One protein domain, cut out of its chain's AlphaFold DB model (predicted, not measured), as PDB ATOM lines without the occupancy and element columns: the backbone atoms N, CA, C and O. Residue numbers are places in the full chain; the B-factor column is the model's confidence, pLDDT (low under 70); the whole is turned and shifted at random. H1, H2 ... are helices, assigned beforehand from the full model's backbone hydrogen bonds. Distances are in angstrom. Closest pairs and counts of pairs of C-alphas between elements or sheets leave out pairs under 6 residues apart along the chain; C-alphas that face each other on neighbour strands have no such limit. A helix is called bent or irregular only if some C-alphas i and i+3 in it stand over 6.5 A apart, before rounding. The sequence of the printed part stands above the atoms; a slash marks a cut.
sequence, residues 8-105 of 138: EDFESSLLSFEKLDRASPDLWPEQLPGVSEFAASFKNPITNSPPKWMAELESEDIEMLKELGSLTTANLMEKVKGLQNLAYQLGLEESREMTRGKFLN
ATOM      1  N   GLU A   8     134.773 103.352 159.860       57.16
ATOM      2  CA  GLU A   8     134.490 102.337 158.832       57.16
ATOM      3  C   GLU A   8     132.990 101.963 158.777       57.16
ATOM      4  O   GLU A   8     132.458 101.607 157.722       57.16
ATOM      5  N   ASP A   9     132.265 102.135 159.887       61.59
ATOM      6  CA  ASP A   9     130.834 101.812 160.009       61.59
ATOM      7  C   ASP A   9     129.908 102.829 159.309       61.59
ATOM      8  O   ASP A   9     128.799 102.497 158.893       61.59
ATOM      9  N   PHE A  10     130.348 104.082 159.149       65.31
ATOM     10  CA  PHE A  10     129.542 105.123 158.497       65.31
ATOM     11  C   PHE A  10     129.617 105.032 156.970       65.31
ATOM     12  O   PHE A  10     128.593 105.065 156.293       65.31
ATOM     13  N   GLU A  11     130.827 104.852 156.438       63.19
ATOM     14  CA  GLU A  11     131.070 104.619 155.009       63.19
ATOM     15  C   GLU A  11     130.332 103.368 154.521       63.19
ATOM     16  O   GLU A  11     129.674 103.393 153.484       63.19
ATOM     17  N   SER A  12     130.352 102.289 155.309       62.09
ATOM     18  CA  SER A  12     129.632 101.057 154.971       62.09
ATOM     19  C   SER A  12     128.107 101.207 155.006       62.09
ATOM     20  O   SER A  12     127.425 100.560 154.214       62.09
ATOM     21  N   SER A  13     127.564 102.107 155.834       71.25
ATOM     22  CA  SER A  13     126.132 102.442 155.839       71.25
ATOM     23  C   SER A  13     125.691 103.293 154.637       71.25
ATOM     24  O   SER A  13     124.492 103.355 154.361       71.25
ATOM     25  N   LEU A  14     126.618 103.953 153.934       63.44
ATOM     26  CA  LEU A  14     126.346 104.724 152.710       63.44
ATOM     27  C   LEU A  14     126.461 103.879 151.431       63.44
ATOM     28  O   LEU A  14     126.061 104.325 150.355       63.44
ATOM     29  N   LEU A  15     126.970 102.650 151.536       61.19
ATOM     30  CA  LEU A  15     127.033 101.704 150.428       61.19
ATOM     31  C   LEU A  15     125.677 101.000 150.262       61.19
ATOM     32  O   LEU A  15     125.317 100.092 151.010       61.19
ATOM     33  N   SER A  16     124.911 101.390 149.241       58.38
ATOM     34  CA  SER A  16     123.734 100.636 148.807       58.38
ATOM     35  C   SER A  16     124.167  99.379 148.043       58.38
ATOM     36  O   SER A  16     124.686  99.481 146.932       58.38
ATOM     37  N   PHE A  17     123.891  98.185 148.573       64.62
ATOM     38  CA  PHE A  17     124.107  96.910 147.863       64.62
ATOM     39  C   PHE A  17     123.014  96.609 146.814       64.62
ATOM     40  O   PHE A  17     122.758  95.452 146.476       64.62
ATOM     41  N   GLU A  18     122.332  97.641 146.310       61.97
ATOM     42  CA  GLU A  18     121.300  97.494 145.291       61.97
ATOM     43  C   GLU A  18     121.956  97.102 143.965       61.97
ATOM     44  O   GLU A  18     122.668  97.880 143.327       61.97
ATOM     45  N   LYS A  19     121.720  95.859 143.543       60.53
ATOM     46  CA  LYS A  19     122.163  95.372 142.245       60.53
ATOM     47  C   LYS A  19     121.264  95.980 141.171       60.53
ATOM     48  O   LYS A  19     120.214  95.439 140.835       60.53
ATOM     49  N   LEU A  20     121.680  97.123 140.639       50.75
ATOM     50  CA  LEU A  20     121.131  97.671 139.409       50.75
ATOM     51  C   LEU A  20     121.545  96.740 138.256       50.75
ATOM     52  O   LEU A  20     122.453  97.066 137.498       50.75
ATOM     53  N   ASP A  21     120.854  95.607 138.070       57.34
ATOM     54  CA  ASP A  21     120.855  94.819 136.814       57.34
ATOM     55  C   ASP A  21     120.131  95.621 135.694       57.34
ATOM     56  O   ASP A  21     119.348  95.111 134.898       57.34
ATOM     57  N   ARG A  22     120.393  96.934 135.660       56.25
ATOM     58  CA  ARG A  22     120.010  97.926 134.660       56.25
ATOM     59  C   ARG A  22     121.174  98.154 133.703       56.25
ATOM     60  O   ARG A  22     121.463  99.296 133.345       56.25
ATOM     61  N   ALA A  23     121.865  97.090 133.296       51.91
ATOM     62  CA  ALA A  23     122.576  97.194 132.032       51.91
ATOM     63  C   ALA A  23     121.525  97.653 131.015       51.91
ATOM     64  O   ALA A  23     120.461  97.032 130.928       51.91
ATOM     65  N   SER A  24     121.764  98.794 130.355       43.47
ATOM     66  CA  SER A  24     120.905  99.232 129.257       43.47
ATOM     67  C   SER A  24     120.685  98.008 128.374       43.47
ATOM     68  O   SER A  24     121.686  97.396 127.987       43.47
ATOM     69  N   PRO A  25     119.429  97.584 128.143       50.94
ATOM     70  CA  PRO A  25     119.156  96.437 127.296       50.94
ATOM     71  C   PRO A  25     119.957  96.570 126.005       50.94
ATOM     72  O   PRO A  25     120.094  97.689 125.499       50.94
ATOM     73  N   ASP A  26     120.502  95.458 125.503       55.56
ATOM     74  CA  ASP A  26     121.203  95.464 124.219       55.56
ATOM     75  C   ASP A  26     120.333  96.200 123.201       55.56
ATOM     76  O   ASP A  26     119.122  95.947 123.122       55.56
ATOM     77  N   LEU A  27     120.938  97.158 122.491       52.19
ATOM     78  CA  LEU A  27     120.241  97.992 121.520       52.19
ATOM     79  C   LEU A  27     119.801  97.088 120.362       52.19
ATOM     80  O   LEU A  27     120.516  96.890 119.387       52.19
ATOM     81  N   TRP A  28     118.617  96.518 120.558       58.72
ATOM     82  CA  TRP A  28     117.931  95.520 119.752       58.72
ATOM     83  C   TRP A  28     118.689  94.182 119.736       58.72
ATOM     84  O   TRP A  28     119.647  94.015 118.987       58.72
ATOM     85  N   PRO A  29     118.252  93.193 120.537       57.28
ATOM     86  CA  PRO A  29     118.976  91.929 120.697       57.28
ATOM     87  C   PRO A  29     119.084  91.098 119.403       57.28
ATOM     88  O   PRO A  29     119.932  90.213 119.316       57.28
ATOM     89  N   GLU A  30     118.269  91.380 118.379       62.66
ATOM     90  CA  GLU A  30     118.489  90.869 117.023       62.66
ATOM     91  C   GLU A  30     119.305  91.863 116.189       62.66
ATOM     92  O   GLU A  30     118.850  92.973 115.903       62.66
ATOM     93  N   GLN A  31     120.470  91.428 115.704       63.09
ATOM     94  CA  GLN A  31     121.284  92.202 114.771       63.09
ATOM     95  C   GLN A  31     120.521  92.398 113.451       63.09
ATOM     96  O   GLN A  31     120.420  91.493 112.620       63.09
ATOM     97  N   LEU A  32     119.946  93.586 113.266       66.56
ATOM     98  CA  LEU A  32     119.223  93.927 112.048       66.56
ATOM     99  C   LEU A  32     120.220  94.253 110.917       66.56
ATOM    100  O   LEU A  32     121.088  95.115 111.098       66.56
ATOM    101  N   PRO A  33     120.104  93.607 109.742       66.69
ATOM    102  CA  PRO A  33     120.984  93.883 108.611       66.69
ATOM    103  C   PRO A  33     120.825  95.340 108.155       66.69
ATOM    104  O   PRO A  33     119.708  95.831 108.005       66.69
ATOM    105  N   GLY A  34     121.939  96.048 107.954       71.56
ATOM    106  CA  GLY A  34     121.938  97.451 107.536       71.56
ATOM    107  C   GLY A  34     121.944  98.472 108.680       71.56
ATOM    108  O   GLY A  34     122.253  99.634 108.428       71.56
ATOM    109  N   VAL A  35     121.660  98.088 109.935       73.12
ATOM    110  CA  VAL A  35     121.644  99.033 111.075       73.12
ATOM    111  C   VAL A  35     123.040  99.526 111.439       73.12
ATOM    112  O   VAL A  35     123.229 100.726 111.635       73.12
ATOM    113  N   SER A  36     124.034  98.637 111.505       71.19
ATOM    114  CA  SER A  36     125.427  99.013 111.791       71.19
ATOM    115  C   SER A  36     125.993  99.899 110.681       71.19
ATOM    116  O   SER A  36     126.660 100.902 110.940       71.19
ATOM    117  N   GLU A  37     125.671  99.564 109.434       73.88
ATOM    118  CA  GLU A  37     126.008 100.336 108.251       73.88
ATOM    119  C   GLU A  37     125.351 101.720 108.215       73.88
ATOM    120  O   GLU A  37     126.007 102.687 107.821       73.88
ATOM    121  N   PHE A  38     124.075 101.807 108.598       71.00
ATOM    122  CA  PHE A  38     123.308 103.045 108.701       71.00
ATOM    123  C   PHE A  38     123.873 103.925 109.818       71.00
ATOM    124  O   PHE A  38     124.256 105.059 109.550       71.00
ATOM    125  N   ALA A  39     124.061 103.387 111.028       70.62
ATOM    126  CA  ALA A  39     124.657 104.100 112.160       70.62
ATOM    127  C   ALA A  39     126.069 104.629 111.846       70.62
ATOM    128  O   ALA A  39     126.420 105.750 112.215       70.62
ATOM    129  N   ALA A  40     126.878 103.858 111.111       67.19
ATOM    130  CA  ALA A  40     128.185 104.309 110.640       67.19
ATOM    131  C   ALA A  40     128.090 105.430 109.588       67.19
ATOM    132  O   ALA A  40     128.957 106.301 109.561       67.19
ATOM    133  N   SER A  41     127.045 105.465 108.754       62.91
ATOM    134  CA  SER A  41     126.798 106.577 107.824       62.91
ATOM    135  C   SER A  41     126.451 107.890 108.542       62.91
ATOM    136  O   SER A  41     126.818 108.953 108.045       62.91
ATOM    137  N   PHE A  42     125.867 107.841 109.745       59.09
ATOM    138  CA  PHE A  42     125.686 109.022 110.606       59.09
ATOM    139  C   PHE A  42     126.954 109.451 111.352       59.09
ATOM    140  O   PHE A  42     126.951 110.507 111.977       59.09
ATOM    141  N   LYS A  43     128.064 108.704 111.259       54.88
ATOM    142  CA  LYS A  43     129.353 109.191 111.775       54.88
ATOM    143  C   LYS A  43     129.959 110.301 110.912       54.88
ATOM    144  O   LYS A  43     130.919 110.911 111.359       54.88
ATOM    145  N   ASN A  44     129.398 110.587 109.729       53.62
ATOM    146  CA  ASN A  44     129.768 111.738 108.898       53.62
ATOM    147  C   ASN A  44     128.544 112.390 108.216       53.62
ATOM    148  O   ASN A  44     128.342 112.252 107.009       53.62
ATOM    149  N   PRO A  45     127.774 113.187 108.963       45.41
ATOM    150  CA  PRO A  45     127.332 114.477 108.473       45.41
ATOM    151  C   PRO A  45     127.927 115.527 109.406       45.41
ATOM    152  O   PRO A  45     127.557 115.626 110.571       45.41
ATOM    153  N   ILE A  46     128.896 116.281 108.897       50.78
ATOM    154  CA  ILE A  46     129.518 117.403 109.592       50.78
ATOM    155  C   ILE A  46     128.432 118.456 109.869       50.78
ATOM    156  O   ILE A  46     128.231 119.382 109.090       50.78
ATOM    157  N   THR A  47     127.732 118.335 110.991       52.19
ATOM    158  CA  THR A  47     127.382 119.506 111.783       52.19
ATOM    159  C   THR A  47     128.560 119.669 112.733       52.19
ATOM    160  O   THR A  47     128.673 118.943 113.712       52.19
ATOM    161  N   ASN A  48     129.496 120.573 112.425       55.53
ATOM    162  CA  ASN A  48     130.626 120.897 113.314       55.53
ATOM    163  C   ASN A  48     130.176 121.444 114.688       55.53
ATOM    164  O   ASN A  48     131.011 121.764 115.530       55.53
ATOM    165  N   SER A  49     128.872 121.595 114.915       58.50
ATOM    166  CA  SER A  49     128.299 121.917 116.208       58.50
ATOM    167  C   SER A  49     128.255 120.671 117.097       58.50
ATOM    168  O   SER A  49     127.785 119.620 116.646       58.50
ATOM    169  N   PRO A  50     128.664 120.789 118.371       67.94
ATOM    170  CA  PRO A  50     128.324 119.812 119.392       67.94
ATOM    171  C   PRO A  50     126.830 119.435 119.308       67.94
ATOM    172  O   PRO A  50     126.007 120.285 118.952       67.94
ATOM    173  N   PRO A  51     126.454 118.179 119.610       69.69
ATOM    174  CA  PRO A  51     125.062 117.772 119.732       69.69
ATOM    175  C   PRO A  51     124.288 118.745 120.619       69.69
ATOM    176  O   PRO A  51     124.857 119.293 121.558       69.69
ATOM    177  N   LYS A  52     122.982 118.902 120.379       72.50
ATOM    178  CA  LYS A  52     122.148 119.854 121.130       72.50
ATOM    179  C   LYS A  52     122.246 119.677 122.659       72.50
ATOM    180  O   LYS A  52     122.234 120.659 123.379       72.50
ATOM    181  N   TRP A  53     122.432 118.454 123.158       74.62
ATOM    182  CA  TRP A  53     122.611 118.185 124.595       74.62
ATOM    183  C   TRP A  53     123.985 118.606 125.163       74.62
ATOM    184  O   TRP A  53     124.140 118.676 126.376       74.62
ATOM    185  N   MET A  54     124.981 118.861 124.304       71.88
ATOM    186  CA  MET A  54     126.262 119.499 124.654       71.88
ATOM    187  C   MET A  54     126.238 121.019 124.432       71.88
ATOM    188  O   MET A  54     127.251 121.678 124.671       71.88
ATOM    189  N   ALA A  55     125.134 121.572 123.922       82.25
ATOM    190  CA  ALA A  55     124.972 123.011 123.794       82.25
ATOM    191  C   ALA A  55     124.736 123.653 125.171       82.25
ATOM    192  O   ALA A  55     124.497 122.974 126.170       82.25
ATOM    193  N   GLU A  56     124.842 124.979 125.218       86.00
ATOM    194  CA  GLU A  56     124.513 125.751 126.413       86.00
ATOM    195  C   GLU A  56     123.024 125.592 126.755       86.00
ATOM    196  O   GLU A  56     122.194 125.473 125.851       86.00
ATOM    197  N   LEU A  57     122.700 125.551 128.052       86.75
ATOM    198  CA  LEU A  57     121.328 125.339 128.516       86.75
ATOM    199  C   LEU A  57     120.423 126.474 128.033       86.75
ATOM    200  O   LEU A  57     120.705 127.651 128.277       86.75
ATOM    201  N   GLU A  58     119.324 126.107 127.378       90.25
ATOM    202  CA  GLU A  58     118.311 127.055 126.931       90.25
ATOM    203  C   GLU A  58     117.545 127.598 128.158       90.25
ATOM    204  O   GLU A  58     117.587 127.034 129.259       90.25
ATOM    205  N   SER A  59     116.849 128.728 128.004       90.31
ATOM    206  CA  SER A  59     116.106 129.321 129.132       90.31
ATOM    207  C   SER A  59     115.021 128.365 129.641       90.31
ATOM    208  O   SER A  59     114.794 128.254 130.844       90.31
ATOM    209  N   GLU A  60     114.435 127.606 128.722       92.75
ATOM    210  CA  GLU A  60     113.458 126.552 128.952       92.75
ATOM    211  C   GLU A  60     114.041 125.399 129.787       92.75
ATOM    212  O   GLU A  60     113.385 124.907 130.709       92.75
ATOM    213  N   ASP A  61     115.291 124.996 129.530       92.56
ATOM    214  CA  ASP A  61     115.970 123.942 130.298       92.56
ATOM    215  C   ASP A  61     116.213 124.391 131.746       92.56
ATOM    216  O   ASP A  61     116.025 123.632 132.702       92.56
ATOM    217  N   ILE A  62     116.595 125.660 131.920       94.31
ATOM    218  CA  ILE A  62     116.805 126.272 133.234       94.31
ATOM    219  C   ILE A  62     115.484 126.359 134.009       94.31
ATOM    220  O   ILE A  62     115.463 126.127 135.222       94.31
ATOM    221  N   GLU A  63     114.376 126.687 133.344       95.62
ATOM    222  CA  GLU A  63     113.043 126.689 133.954       95.62
ATOM    223  C   GLU A  63     112.608 125.285 134.379       95.62
ATOM    224  O   GLU A  63     112.160 125.105 135.513       95.62
ATOM    225  N   MET A  64     112.837 124.277 133.537       94.06
ATOM    226  CA  MET A  64     112.544 122.880 133.863       94.06
ATOM    227  C   MET A  64     113.340 122.392 135.082       94.06
ATOM    228  O   MET A  64     112.786 121.754 135.981       94.06
ATOM    229  N   LEU A  65     114.632 122.731 135.163       94.12
ATOM    230  CA  LEU A  65     115.475 122.415 136.321       94.12
ATOM    231  C   LEU A  65     114.940 123.052 137.610       94.12
ATOM    232  O   LEU A  65     114.915 122.404 138.659       94.12
ATOM    233  N   LYS A  66     114.486 124.308 137.538       94.94
ATOM    234  CA  LYS A  66     113.876 125.000 138.682       94.94
ATOM    235  C   LYS A  66     112.556 124.360 139.095       94.94
ATOM    236  O   LYS A  66     112.330 124.201 140.293       94.94
ATOM    237  N   GLU A  67     111.713 123.968 138.139       95.25
ATOM    238  CA  GLU A  67     110.462 123.260 138.428       95.25
ATOM    239  C   GLU A  67     110.756 121.978 139.210       95.25
ATOM    240  O   GLU A  67     110.220 121.796 140.303       95.25
ATOM    241  N   LEU A  68     111.679 121.143 138.721       94.00
ATOM    242  CA  LEU A  68     112.066 119.897 139.387       94.00
ATOM    243  C   LEU A  68     112.676 120.134 140.776       94.00
ATOM    244  O   LEU A  68     112.355 119.400 141.710       94.00
ATOM    245  N   GLY A  69     113.512 121.165 140.932       94.25
ATOM    246  CA  GLY A  69     114.128 121.525 142.213       94.25
ATOM    247  C   GLY A  69     113.156 122.109 143.245       94.25
ATOM    248  O   GLY A  69     113.435 122.061 144.440       94.25
ATOM    249  N   SER A  70     112.013 122.641 142.803       95.50
ATOM    250  CA  SER A  70     110.961 123.173 143.682       95.50
ATOM    251  C   SER A  70     110.026 122.100 144.254       95.50
ATOM    252  O   SER A  70     109.261 122.373 145.183       95.50
ATOM    253  N   LEU A  71     110.069 120.878 143.712       95.44
ATOM    254  CA  LEU A  71     109.224 119.776 144.153       95.44
ATOM    255  C   LEU A  71     109.681 119.224 145.505       95.44
ATOM    256  O   LEU A  71     110.863 119.181 145.838       95.44
ATOM    257  N   THR A  72     108.723 118.711 146.275       96.31
ATOM    258  CA  THR A  72     109.040 117.880 147.440       96.31
ATOM    259  C   THR A  72     109.652 116.554 146.985       96.31
ATOM    260  O   THR A  72     109.363 116.067 145.889       96.31
ATOM    261  N   THR A  73     110.444 115.909 147.845       95.25
ATOM    262  CA  THR A  73     111.070 114.611 147.537       95.25
ATOM    263  C   THR A  73     110.051 113.560 147.085       95.25
ATOM    264  O   THR A  73     110.324 112.801 146.161       95.25
ATOM    265  N   ALA A  74     108.854 113.536 147.681       95.00
ATOM    266  CA  ALA A  74     107.792 112.607 147.291       95.00
ATOM    267  C   ALA A  74     107.312 112.844 145.848       95.00
ATOM    268  O   ALA A  74     107.256 111.904 145.054       95.00
ATOM    269  N   ASN A  75     107.043 114.102 145.484       95.44
ATOM    270  CA  ASN A  75     106.585 114.466 144.142       95.44
ATOM    271  C   ASN A  75     107.687 114.257 143.095       95.44
ATOM    272  O   ASN A  75     107.408 113.847 141.968       95.44
ATOM    273  N   LEU A  76     108.949 114.498 143.466       96.25
ATOM    274  CA  LEU A  76     110.094 114.218 142.605       96.25
ATOM    275  C   LEU A  76     110.200 112.717 142.301       96.25
ATOM    276  O   LEU A  76     110.357 112.337 141.144       96.25
ATOM    277  N   MET A  77     110.043 111.856 143.309       96.25
ATOM    278  CA  MET A  77     110.060 110.402 143.114       96.25
ATOM    279  C   MET A  77     108.904 109.915 142.231       96.25
ATOM    280  O   MET A  77     109.096 109.025 141.399       96.25
ATOM    281  N   GLU A  78     107.719 110.516 142.355       96.25
ATOM    282  CA  GLU A  78     106.590 110.230 141.465       96.25
ATOM    283  C   GLU A  78     106.889 110.640 140.015       96.25
ATOM    284  O   GLU A  78     106.679 109.845 139.095       96.25
ATOM    285  N   LYS A  79     107.463 111.831 139.799       95.50
ATOM    286  CA  LYS A  79     107.908 112.292 138.472       95.50
ATOM    287  C   LYS A  79     108.973 111.371 137.876       95.50
ATOM    288  O   LYS A  79     108.863 111.003 136.708       95.50
ATOM    289  N   VAL A  80     109.955 110.931 138.669       95.75
ATOM    290  CA  VAL A  80     110.982 109.964 138.241       95.75
ATOM    291  C   VAL A  80     110.338 108.646 137.803       95.75
ATOM    292  O   VAL A  80     110.687 108.112 136.751       95.75
ATOM    293  N   LYS A  81     109.354 108.139 138.553       94.19
ATOM    294  CA  LYS A  81     108.605 106.934 138.172       94.19
ATOM    295  C   LYS A  81     107.802 107.139 136.882       94.19
ATOM    296  O   LYS A  81     107.775 106.254 136.032       94.19
ATOM    297  N   GLY A  82     107.187 108.308 136.710       95.50
ATOM    298  CA  GLY A  82     106.493 108.687 135.479       95.50
ATOM    299  C   GLY A  82     107.418 108.682 134.260       95.50
ATOM    300  O   GLY A  82     107.085 108.074 133.244       95.50
ATOM    301  N   LEU A  83     108.608 109.277 134.380       96.31
ATOM    302  CA  LEU A  83     109.622 109.279 133.322       96.31
ATOM    303  C   LEU A  83     110.113 107.867 132.990       96.31
ATOM    304  O   LEU A  83     110.260 107.539 131.817       96.31
ATOM    305  N   GLN A  84     110.313 107.010 133.995       94.88
ATOM    306  CA  GLN A  84     110.680 105.607 133.774       94.88
ATOM    307  C   GLN A  84     109.590 104.847 133.004       94.88
ATOM    308  O   GLN A  84     109.900 104.111 132.068       94.88
ATOM    309  N   ASN A  85     108.317 105.058 133.347       92.88
ATOM    310  CA  ASN A  85     107.196 104.450 132.628       92.88
ATOM    311  C   ASN A  85     107.106 104.952 131.180       92.88
ATOM    312  O   ASN A  85     106.890 104.154 130.268       92.88
ATOM    313  N   LEU A  86     107.299 106.258 130.964       95.00
ATOM    314  CA  LEU A  86     107.305 106.851 129.629       95.00
ATOM    315  C   LEU A  86     108.461 106.301 128.784       95.00
ATOM    316  O   LEU A  86     108.238 105.866 127.658       95.00
ATOM    317  N   ALA A  87     109.676 106.261 129.335       92.62
ATOM    318  CA  ALA A  87     110.844 105.703 128.660       92.62
ATOM    319  C   ALA A  87     110.621 104.235 128.264       92.62
ATOM    320  O   ALA A  87     110.973 103.834 127.157       92.62
ATOM    321  N   TYR A  88     109.973 103.446 129.127       90.62
ATOM    322  CA  TYR A  88     109.605 102.068 128.808       90.62
ATOM    323  C   TYR A  88     108.611 101.982 127.641       90.62
ATOM    324  O   TYR A  88     108.831 101.218 126.703       90.62
ATOM    325  N   GLN A  89     107.541 102.785 127.658       94.06
ATOM    326  CA  GLN A  89     106.561 102.823 126.565       94.06
ATOM    327  C   GLN A  89     107.192 103.245 125.233       94.06
ATOM    328  O   GLN A  89     106.934 102.611 124.210       94.06
ATOM    329  N   LEU A  90     108.048 104.269 125.256       93.62
ATOM    330  CA  LEU A  90     108.791 104.717 124.080       93.62
ATOM    331  C   LEU A  90     109.735 103.629 123.561       93.62
ATOM    332  O   LEU A  90     109.793 103.417 122.357       93.62
ATOM    333  N   GLY A  91     110.404 102.880 124.442       88.62
ATOM    334  CA  GLY A  91     111.250 101.756 124.037       88.62
ATOM    335  C   GLY A  91     110.473 100.634 123.334       88.62
ATOM    336  O   GLY A  91     110.946 100.068 122.347       88.62
ATOM    337  N   LEU A  92     109.250 100.333 123.788       86.81
ATOM    338  CA  LEU A  92     108.370  99.373 123.107       86.81
ATOM    339  C   LEU A  92     107.942  99.874 121.721       86.81
ATOM    340  O   LEU A  92     107.874  99.096 120.767       86.81
ATOM    341  N   GLU A  93     107.634 101.164 121.612       92.88
ATOM    342  CA  GLU A  93     107.288 101.800 120.345       92.88
ATOM    343  C   GLU A  93     108.459 101.809 119.364       92.88
ATOM    344  O   GLU A  93     108.294 101.359 118.231       92.88
ATOM    345  N   GLU A  94     109.638 102.233 119.809       88.25
ATOM    346  CA  GLU A  94     110.858 102.219 119.010       88.25
ATOM    347  C   GLU A  94     111.135 100.807 118.484       88.25
ATOM    348  O   GLU A  94     111.262 100.612 117.278       88.25
ATOM    349  N   SER A  95     111.124  99.788 119.350       84.25
ATOM    350  CA  SER A  95     111.353  98.394 118.946       84.25
ATOM    351  C   SER A  95     110.360  97.911 117.879       84.25
ATOM    352  O   SER A  95     110.742  97.243 116.908       84.25
ATOM    353  N   ARG A  96     109.080  98.282 118.013       87.75
ATOM    354  CA  ARG A  96     108.040  97.956 117.032       87.75
ATOM    355  C   ARG A  96     108.307  98.636 115.692       87.75
ATOM    356  O   ARG A  96     108.253  97.969 114.659       87.75
ATOM    357  N   GLU A  97     108.594  99.933 115.688       89.69
ATOM    358  CA  GLU A  97     108.861 100.670 114.450       89.69
ATOM    359  C   GLU A  97     110.146 100.188 113.770       89.69
ATOM    360  O   GLU A  97     110.200 100.063 112.547       89.69
ATOM    361  N   MET A  98     111.137  99.772 114.550       83.81
ATOM    362  CA  MET A  98     112.375  99.201 114.029       83.81
ATOM    363  C   MET A  98     112.175  97.820 113.418       83.81
ATOM    364  O   MET A  98     112.696  97.531 112.338       83.81
ATOM    365  N   THR A  99     111.321  97.002 114.029       86.38
ATOM    366  CA  THR A  99     110.875  95.733 113.447       86.38
ATOM    367  C   THR A  99     110.118  95.961 112.134       86.38
ATOM    368  O   THR A  99     110.355  95.261 111.150       86.38
ATOM    369  N   ARG A 100     109.249  96.975 112.058       88.44
ATOM    370  CA  ARG A 100     108.569  97.349 110.803       88.44
ATOM    371  C   ARG A 100     109.562  97.819 109.741       88.44
ATOM    372  O   ARG A 100     109.463  97.392 108.594       88.44
ATOM    373  N   GLY A 101     110.541  98.637 110.125       86.56
ATOM    374  CA  GLY A 101     111.622  99.089 109.250       86.56
ATOM    375  C   GLY A 101     112.440  97.935 108.666       86.56
ATOM    376  O   GLY A 101     112.769  97.979 107.479       86.56
ATOM    377  N   LYS A 102     112.685  96.875 109.457       83.69
ATOM    378  CA  LYS A 102     113.306  95.615 109.004       83.69
ATOM    379  C   LYS A 102     112.510  94.980 107.864       83.69
ATOM    380  O   LYS A 102     113.080  94.693 106.823       83.69
ATOM    381  N   PHE A 103     111.199  94.789 108.028       85.44
ATOM    382  CA  PHE A 103     110.359  94.150 107.001       85.44
ATOM    383  C   PHE A 103     110.190  94.985 105.730       85.44
ATOM    384  O   PHE A 103     109.934  94.441 104.660       85.44
ATOM    385  N   LEU A 104     110.323  96.302 105.852       86.88
ATOM    386  CA  LEU A 104     110.256  97.230 104.729       86.88
ATOM    387  C   LEU A 104     111.625  97.470 104.072       86.88
ATOM    388  O   LEU A 104     111.699  98.250 103.125       86.88
ATOM    389  N   ASN A 105     112.694  96.821 104.557       83.12
ATOM    390  CA  ASN A 105     114.068  96.950 104.062       83.12
ATOM    391  C   ASN A 105     114.545  98.412 103.938       83.12
ATOM    392  O   ASN A 105     115.358  98.740 103.079       83.12
TER     393      ASN A 105
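Overview. This is residues 8 to 105 of the 138 residues of the protein "Protein lin-52 homolog" of Sinocyclocheilus grahami (UniProt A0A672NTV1). The printed part is an open, loosely wound frame of helices and long links round an empty middle: from the short helix H1 at one end, a long unnamed stretch runs to the short helix H2 at the other end, a second one folds back to H3, and the long straight helix H4 makes one side of the frame. H3 and H4 meet near their ends as a V, and residues 8 to 26, H1 among them, stick out as a free arm. The 98 printed residues hold four named helices, H1, H2, H3 and H4 in chain order, and no named strand; the class is all helix. The whole is extended, with a radius of gyration of the C-alphas of 19.8 A, and it is only just elongated, spanning 55 by 36 by 29 A.

Arrangement. H1, residues 8 to 14, is apart from H2, residues 35 to 41, and a long link of 20 residues joins them. H2 is apart from H3, residues 59 to 70, across a long link of 17 residues. A tight link of 2 residues leads from H3 to H4, residues 73 to 103. H3 and H4 are close but not clearly touching; their closest C-alphas, those of Leu 68 and Leu 76, are 6.8 A apart. These two helices run opposite ways at a steep tilt of 49 degrees, with centres 21.8 A apart. H4 is apart from both H1 and H2, and H1 is apart from H3. In H1, H2, H3 and H4 every O i to N i+4 pair is within hydrogen-bond range.

Along the chain. H1 begins at C-alpha 8, at (134.490, 102.337, 158.832), and is 10.5 A from first to last C-alpha. H2 has 7 residues, Val 35 to Ser 41. H3, Ser 59 to Ser 70, measures 16.6 A from first to last C-alpha. H4, with 31 residues the longest helix, measures 45.4 A from C-alpha 73 at (111.070, 114.611, 147.537) to C-alpha 103 at (110.359, 94.150, 107.001). None of the helices is bent.

Size, cuts and confidence. The two C-alphas farthest apart are those of Glu 8 and Leu 104, at 59.5 A. The printed part has no cut from residue 8 to residue 105. The long stretches with no named element are residues 15 to 34 and residues 42 to 58. Mean pLDDT of the printed part is 77.2; it is under 70 in 37 residues, namely 8 to 12, 14 to 33 and 40 to 51, while H3 has a mean of 94 and H4 of 92.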